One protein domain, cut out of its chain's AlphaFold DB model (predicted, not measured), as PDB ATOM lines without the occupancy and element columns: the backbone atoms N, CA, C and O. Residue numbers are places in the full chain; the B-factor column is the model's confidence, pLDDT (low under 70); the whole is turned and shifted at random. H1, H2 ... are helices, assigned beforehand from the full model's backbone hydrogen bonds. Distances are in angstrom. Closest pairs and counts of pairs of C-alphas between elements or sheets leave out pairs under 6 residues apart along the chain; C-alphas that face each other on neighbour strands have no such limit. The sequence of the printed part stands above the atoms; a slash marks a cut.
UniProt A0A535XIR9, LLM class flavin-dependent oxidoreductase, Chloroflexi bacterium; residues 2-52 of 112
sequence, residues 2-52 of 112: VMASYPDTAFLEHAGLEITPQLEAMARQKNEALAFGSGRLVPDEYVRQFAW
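What this domain is: This is residues 2 to 52 of the 112 residues of the protein "LLM class flavin-dependent oxidoreductase" of Chloroflexi bacterium (UniProt A0A535XIR9). Five short helices are strung on short links, with few contacts between them: H3 and H4 lie toward one end of the longest axis, H2 and H5 toward the other, and H1 lies between the two ends and packs on H3. H2 and H5 touch no helix, and residues 15 to 20 and 38 to 43 cross from one end to the other. The printed part has 51 residues with five named helices, in the order H1, H2, H3, H4, H5, and no named strand, and its class is all helix. It is compact, with a radius of gyration of the C-alphas of 10.3 A, and rounded, with spans of 25 by 21 by 17 A.

How they stand to each other: H3, residues 21 to 27, and H5, residues 44 to 50, are the longest helices by residues, with 7 each. H3 touches H1, residues 2 to 5, with 4 pairs of C-alphas within 8 A; the closest C-alphas are those of Met 3 and Ala 27, 4.0 A apart. H3 and H4, residues 32 to 37, only just touch, and only at the corner by their link, with 3 pairs of C-alphas within 8 A. Their closest C-alphas are those of Met 26 and Ala 35, 7.0 A apart. H3 and H4 run opposite ways at a steep tilt of 43 degrees. H1 and H4 are close but not clearly touching; their closest C-alphas, those of Met 3 and Ala 35, are 7.0 A apart. H2, residues 10 to 14, is apart from H1, H3 and H4. H5 is apart from H1, H3 and H4. H2 and H5 are apart, but only just, with their closest C-alphas 8.4 A from each other. In H2, H3, H4 and H5 every pair of O i and N i+4 is within hydrogen-bond range; H1 is too short for such a pair, and its one pair of O i and N i+3 is within range.

Where its parts are: H3 begins at C-alpha 21, at (16.546, -35.936, 23.980), and is 9.7 A long from first to last C-alpha. H4 is 8.7 A long, H2 6.3 A and H1 5.5 A; H1 begins at C-alpha 2, at (9.311, -44.759, 18.986). H5 is 10.3 A long and ends at C-alpha 50, at (1.224, -47.874, 24.795).

The domain as a whole: The two C-alphas farthest apart, those of Gly 16 and Ala 33, are 27.3 A from each other. The printed part runs from residue 2 to residue 52 with no cut. The links H1 to H2 and H3 to H4 are tight, those from H2 to H3 and H4 to H5 are short, and no link is long. The mean pLDDT of the printed part is 89.1, and no printed residue is under 70.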
ATOM      1  N   VAL A   2       8.881 -46.141  19.329       83.06
ATOM      2  CA  VAL A   2       9.311 -44.759  18.986       83.06
ATOM      3  C   VAL A   2      10.361 -44.711  17.864       83.06
ATOM      4  O   VAL A   2      10.260 -43.906  16.945       83.06
ATOM      5  N   MET A   3      11.339 -45.622  17.889       90.19
ATOM      6  CA  MET A   3      12.390 -45.706  16.866       90.19
ATOM      7  C   MET A   3      11.843 -46.019  15.465       90.19
ATOM      8  O   MET A   3      12.348 -45.465  14.493       90.19
ATOM      9  N   ALA A   4      10.786 -46.830  15.351       86.19
ATOM     10  CA  ALA A   4      10.179 -47.166  14.063       86.19
ATOM     11  C   ALA A   4       9.487 -45.948  13.427       86.19
ATOM     12  O   ALA A   4       9.715 -45.673  12.251       86.19
ATOM     13  N   SER A   5       8.735 -45.180  14.222       89.12
ATOM     14  CA  SER A   5       7.961 -44.021  13.750       89.12
ATOM     15  C   SER A   5       8.806 -42.774  13.470       89.12
ATOM     16  O   SER A   5       8.429 -41.954  12.641       89.12
ATOM     17  N   TYR A   6       9.983 -42.639  14.093       90.75
ATOM     18  CA  TYR A   6      10.848 -41.465  13.922       90.75
ATOM     19  C   TYR A   6      11.190 -41.172  12.435       90.75
ATOM     20  O   TYR A   6      11.567 -42.103  11.720       90.75
ATOM     21  N   PRO A   7      11.146 -39.920  11.939       92.44
ATOM     22  CA  PRO A   7      11.003 -38.668  12.686       92.44
ATOM     23  C   PRO A   7       9.567 -38.295  13.067       92.44
ATOM     24  O   PRO A   7       9.387 -37.306  13.773       92.44
ATOM     25  N   ASP A   8       8.557 -39.060  12.648       93.31
ATOM     26  CA  ASP A   8       7.176 -38.790  13.040       93.31
ATOM     27  C   ASP A   8       6.946 -39.171  14.510       93.31
ATOM     28  O   ASP A   8       7.021 -40.337  14.915       93.31
ATOM     29  N   THR A   9       6.701 -38.145  15.318       91.31
ATOM     30  CA  THR A   9       6.469 -38.240  16.762       91.31
ATOM     31  C   THR A   9       5.115 -37.667  17.172       91.31
ATOM     32  O   THR A   9       4.827 -37.617  18.365       91.31
ATOM     33  N   ALA A  10       4.238 -37.325  16.217       91.50
ATOM     34  CA  ALA A  10       2.936 -36.709  16.502       91.50
ATOM     35  C   ALA A  10       2.041 -37.585  17.403       91.50
ATOM     36  O   ALA A  10       1.224 -37.083  18.172       91.50
ATOM     37  N   PHE A  11       2.223 -38.908  17.362       89.44
ATOM     38  CA  PHE A  11       1.518 -39.840  18.246       89.44
ATOM     39  C   PHE A  11       1.875 -39.661  19.732       89.44
ATOM     40  O   PHE A  11       1.068 -40.006  20.593       89.44
ATOM     41  N   LEU A  12       3.067 -39.138  20.044       90.94
ATOM     42  CA  LEU A  12       3.466 -38.809  21.412       90.94
ATOM     43  C   LEU A  12       2.712 -37.573  21.888       90.94
ATOM     44  O   LEU A  12       2.084 -37.624  22.939       90.94
ATOM     45  N   GLU A  13       2.673 -36.521  21.071       90.38
ATOM     46  CA  GLU A  13       1.923 -35.298  21.378       90.38
ATOM     47  C   GLU A  13       0.432 -35.591  21.582       90.38
ATOM     48  O   GLU A  13      -0.169 -35.117  22.544       90.38
ATOM     49  N   HIS A  14      -0.161 -36.438  20.731       89.38
ATOM     50  CA  HIS A  14      -1.557 -36.861  20.880       89.38
ATOM     51  C   HIS A  14      -1.812 -37.629  22.187       89.38
ATOM     52  O   HIS A  14      -2.898 -37.536  22.755       89.38
ATOM     53  N   ALA A  15      -0.808 -38.354  22.681       88.38
ATOM     54  CA  ALA A  15      -0.844 -39.035  23.971       88.38
ATOM     55  C   ALA A  15      -0.467 -38.118  25.157       88.38
ATOM     56  O   ALA A  15      -0.416 -38.589  26.293       88.38
ATOM     57  N   GLY A  16      -0.196 -36.829  24.917       91.19
ATOM     58  CA  GLY A  16       0.254 -35.879  25.940       91.19
ATOM     59  C   GLY A  16       1.690 -36.120  26.418       91.19
ATOM     60  O   GLY A  16       2.005 -35.829  27.570       91.19
ATOM     61  N   LEU A  17       2.540 -36.691  25.562       91.25
ATOM     62  CA  LEU A  17       3.915 -37.090  25.860       91.25
ATOM     63  C   LEU A  17       4.925 -36.290  25.027       91.25
ATOM     64  O   LEU A  17       4.681 -35.980  23.861       91.25
ATOM     65  N   GLU A  18       6.104 -36.036  25.596       90.94
ATOM     66  CA  GLU A  18       7.214 -35.344  24.928       90.94
ATOM     67  C   GLU A  18       8.430 -36.254  24.756       90.94
ATOM     68  O   GLU A  18       8.937 -36.828  25.725       90.94
ATOM     69  N   ILE A  19       8.953 -36.360  23.527       90.50
ATOM     70  CA  ILE A  19      10.146 -37.171  23.273       90.50
ATOM     71  C   ILE A  19      11.365 -36.598  24.002       90.50
ATOM     72  O   ILE A  19      11.792 -35.470  23.769       90.50
ATOM     73  N   THR A  20      11.972 -37.406  24.871       90.94
ATOM     74  CA  THR A  20      13.186 -36.992  25.578       90.94
ATOM     75  C   THR A  20      14.378 -36.921  24.614       90.94
ATOM     76  O   THR A  20      14.465 -37.735  23.688       90.94
ATOM     77  N   PRO A  21      15.362 -36.027  24.839       93.12
ATOM     78  CA  PRO A  21      16.546 -35.936  23.980       93.12
ATOM     79  C   PRO A  21      17.311 -37.262  23.849       93.12
ATOM     80  O   PRO A  21      17.838 -37.591  22.786       93.12
ATOM     81  N   GLN A  22      17.361 -38.057  24.922       91.75
ATOM     82  CA  GLN A  22      18.021 -39.361  24.933       91.75
ATOM     83  C   GLN A  22      17.261 -40.384  24.081       91.75
ATOM     84  O   GLN A  22      17.884 -41.151  23.342       91.75
ATOM     85  N   LEU A  23      15.927 -40.392  24.163       89.94
ATOM     86  CA  LEU A  23      15.090 -41.277  23.361       89.94
ATOM     87  C   LEU A  23      15.108 -40.868  21.884       89.94
ATOM     88  O   LEU A  23      15.161 -41.739  21.016       89.94
ATOM     89  N   GLU A  24      15.153 -39.567  21.596       93.44
ATOM     90  CA  GLU A  24      15.315 -39.041  20.240       93.44
ATOM     91  C   GLU A  24      16.665 -39.452  19.635       93.44
ATOM     92  O   GLU A  24      16.722 -39.994  18.528       93.44
ATOM     93  N   ALA A  25      17.761 -39.252  20.373       93.62
ATOM     94  CA  ALA A  25      19.097 -39.642  19.930       93.62
ATOM     95  C   ALA A  25      19.208 -41.155  19.680       93.62
ATOM     96  O   ALA A  25      19.900 -41.577  18.752       93.62
ATOM     97  N   MET A  26      18.518 -41.977  20.477       93.31
ATOM     98  CA  MET A  26      18.405 -43.417  20.228       93.31
ATOM     99  C   MET A  26      17.585 -43.698  18.961       93.31
ATOM    100  O   MET A  26      18.048 -44.420  18.077       93.31
ATOM    101  N   ALA A  27      16.405 -43.089  18.820       92.19
ATOM    102  CA  ALA A  27      15.502 -43.313  17.691       92.19
ATOM    103  C   ALA A  27      16.135 -42.956  16.332       92.19
ATOM    104  O   ALA A  27      15.937 -43.680  15.351       92.19
ATOM    105  N   ARG A  28      16.955 -41.896  16.284       94.69
ATOM    106  CA  ARG A  28      17.715 -41.480  15.088       94.69
ATOM    107  C   ARG A  28      18.674 -42.554  14.565       94.69
ATOM    108  O   ARG A  28      18.970 -42.558  13.376       94.69
ATOM    109  N   GLN A  29      19.150 -43.462  15.421       93.38
ATOM    110  CA  GLN A  29      20.130 -44.484  15.033       93.38
ATOM    111  C   GLN A  29      19.522 -45.640  14.237       93.38
ATOM    112  O   GLN A  29      20.274 -46.393  13.624       93.38
ATOM    113  N   LYS A  30      18.187 -45.802  14.254       90.56
ATOM    114  CA  LYS A  30      17.468 -46.859  13.517       90.56
ATOM    115  C   LYS A  30      18.053 -48.265  13.728       90.56
ATOM    116  O   LYS A  30      18.097 -49.083  12.817       90.56
ATOM    117  N   ASN A  31      18.513 -48.536  14.949       91.94
ATOM    118  CA  ASN A  31      19.147 -49.790  15.331       91.94
ATOM    119  C   ASN A  31      18.243 -50.551  16.308       91.94
ATOM    120  O   ASN A  31      18.032 -50.118  17.442       91.94
ATOM    121  N   GLU A  32      17.722 -51.695  15.868       87.56
ATOM    122  CA  GLU A  32      16.796 -52.517  16.651       87.56
ATOM    123  C   GLU A  32      17.425 -53.064  17.932       87.56
ATOM    124  O   GLU A  32      16.809 -52.977  18.993       87.56
ATOM    125  N   ALA A  33      18.662 -53.559  17.870       87.25
ATOM    126  CA  ALA A  33      19.346 -54.108  19.039       87.25
ATOM    127  C   ALA A  33      19.521 -53.047  20.138       87.25
ATOM    128  O   ALA A  33      19.284 -53.319  21.319       87.25
ATOM    129  N   LEU A  34      19.865 -51.814  19.750       86.31
ATOM    130  CA  LEU A  34      19.937 -50.689  20.685       86.31
ATOM    131  C   LEU A  34      18.558 -50.310  21.228       86.31
ATOM    132  O   LEU A  34      18.435 -50.048  22.423       86.31
ATOM    133  N   ALA A  35      17.519 -50.327  20.391       86.25
ATOM    134  CA  ALA A  35      16.160 -50.034  20.829       86.25
ATOM    135  C   ALA A  35      15.660 -51.046  21.874       86.25
ATOM    136  O   ALA A  35      15.140 -50.629  22.910       86.25
ATOM    137  N   PHE A  36      15.885 -52.347  21.669       83.81
ATOM    138  CA  PHE A  36      15.528 -53.379  22.650       83.81
ATOM    139  C   PHE A  36      16.267 -53.201  23.985       83.81
ATOM    140  O   PHE A  36      15.666 -53.355  25.046       83.81
ATOM    141  N   GLY A  37      17.542 -52.800  23.959       84.06
ATOM    142  CA  GLY A  37      18.320 -52.510  25.172       84.06
ATOM    143  C   GLY A  37      18.004 -51.164  25.842       84.06
ATOM    144  O   GLY A  37      18.515 -50.875  26.925       84.06
ATOM    145  N   SER A  38      17.182 -50.318  25.216       85.69
ATOM    146  CA  SER A  38      16.956 -48.932  25.646       85.69
ATOM    147  C   SER A  38      15.762 -48.732  26.577       85.69
ATOM    148  O   SER A  38      15.431 -47.587  26.868       85.69
ATOM    149  N   GLY A  39      15.139 -49.801  27.089       84.00
ATOM    150  CA  GLY A  39      13.929 -49.711  27.920       84.00
ATOM    151  C   GLY A  39      14.028 -48.698  29.071       84.00
ATOM    152  O   GLY A  39      13.089 -47.955  29.312       84.00
ATOM    153  N   ARG A  40      15.208 -48.561  29.694       87.12
ATOM    154  CA  ARG A  40      15.489 -47.566  30.752       87.12
ATOM    155  C   ARG A  40      15.383 -46.091  30.330       87.12
ATOM    156  O   ARG A  40      15.466 -45.218  31.183       87.12
ATOM    157  N   LEU A  41      15.341 -45.807  29.028       86.56
ATOM    158  CA  LEU A  41      15.180 -44.459  28.473       86.56
ATOM    159  C   LEU A  41      13.708 -44.107  28.239       86.56
ATOM    160  O   LEU A  41      13.418 -42.955  27.923       86.56
ATOM    161  N   VAL A  42      12.810 -45.091  28.326       85.00
ATOM    162  CA  VAL A  42      11.374 -44.914  28.120       85.00
ATOM    163  C   VAL A  42      10.755 -44.517  29.459       85.00
ATOM    164  O   VAL A  42      10.828 -45.312  30.394       85.00
ATOM    165  N   PRO A  43      10.172 -43.313  29.579       85.56
ATOM    166  CA  PRO A  43       9.493 -42.910  30.804       85.56
ATOM    167  C   PRO A  43       8.280 -43.799  31.119       85.56
ATOM    168  O   PRO A  43       7.641 -44.333  30.210       85.56
ATOM    169  N   ASP A  44       7.919 -43.935  32.394       85.38
ATOM    170  CA  ASP A  44       6.820 -44.812  32.824       85.38
ATOM    171  C   ASP A  44       5.474 -44.406  32.206       85.38
ATOM    172  O   ASP A  44       4.649 -45.259  31.864       85.38
ATOM    173  N   GLU A  45       5.249 -43.108  32.012       85.00
ATOM    174  CA  GLU A  45       4.045 -42.583  31.374       85.00
ATOM    175  C   GLU A  45       3.891 -43.055  29.919       85.00
ATOM    176  O   GLU A  45       2.768 -43.296  29.479       85.00
ATOM    177  N   TYR A  46       4.990 -43.311  29.201       88.44
ATOM    178  CA  TYR A  46       4.935 -43.912  27.863       88.44
ATOM    179  C   TYR A  46       4.429 -45.345  27.935       88.44
ATOM    180  O   TYR A  46       3.607 -45.770  27.123       88.44
ATOM    181  N   VAL A  47       4.943 -46.102  28.904       85.62
ATOM    182  CA  VAL A  47       4.580 -47.507  29.082       85.62
ATOM    183  C   VAL A  47       3.082 -47.622  29.346       85.62
ATOM    184  O   VAL A  47       2.427 -48.445  28.715       85.62
ATOM    185  N   ARG A  48       2.527 -46.744  30.189       84.81
ATOM    186  CA  ARG A  48       1.091 -46.732  30.512       84.81
ATOM    187  C   ARG A  48       0.185 -46.372  29.332       84.81
ATOM    188  O   ARG A  48      -0.956 -46.813  29.311       84.81
ATOM    189  N   GLN A  49       0.664 -45.577  28.374       87.12
ATOM    190  CA  GLN A  49      -0.124 -45.192  27.195       87.12
ATOM    191  C   GLN A  49      -0.101 -46.252  26.087       87.12
ATOM    192  O   GLN A  49      -1.067 -46.389  25.341       87.12
ATOM    193  N   PHE A  50       0.998 -47.002  25.956       87.81
ATOM    194  CA  PHE A  50       1.224 -47.874  24.795       87.81
ATOM    195  C   PHE A  50       1.289 -49.370  25.114       87.81
ATOM    196  O   PHE A  50       1.447 -50.175  24.192       87.81
ATOM    197  N   ALA A  51       1.205 -49.764  26.382       90.25
ATOM    198  CA  ALA A  51       1.262 -51.159  26.787       90.25
ATOM    199  C   ALA A  51       0.371 -51.430  28.001       90.25
ATOM    200  O   ALA A  51       0.195 -50.580  28.868       90.25
ATOM    201  N   TRP A  52      -0.121 -52.666  28.097       93.00
ATOM    202  CA  TRP A  52      -0.734 -53.158  29.323       93.00
ATOM    203  C   TRP A  52       0.326 -53.739  30.241       93.00
ATOM    204  O   TRP A  52       0.877 -54.810  29.972       93.00
TER     205      TRP A  52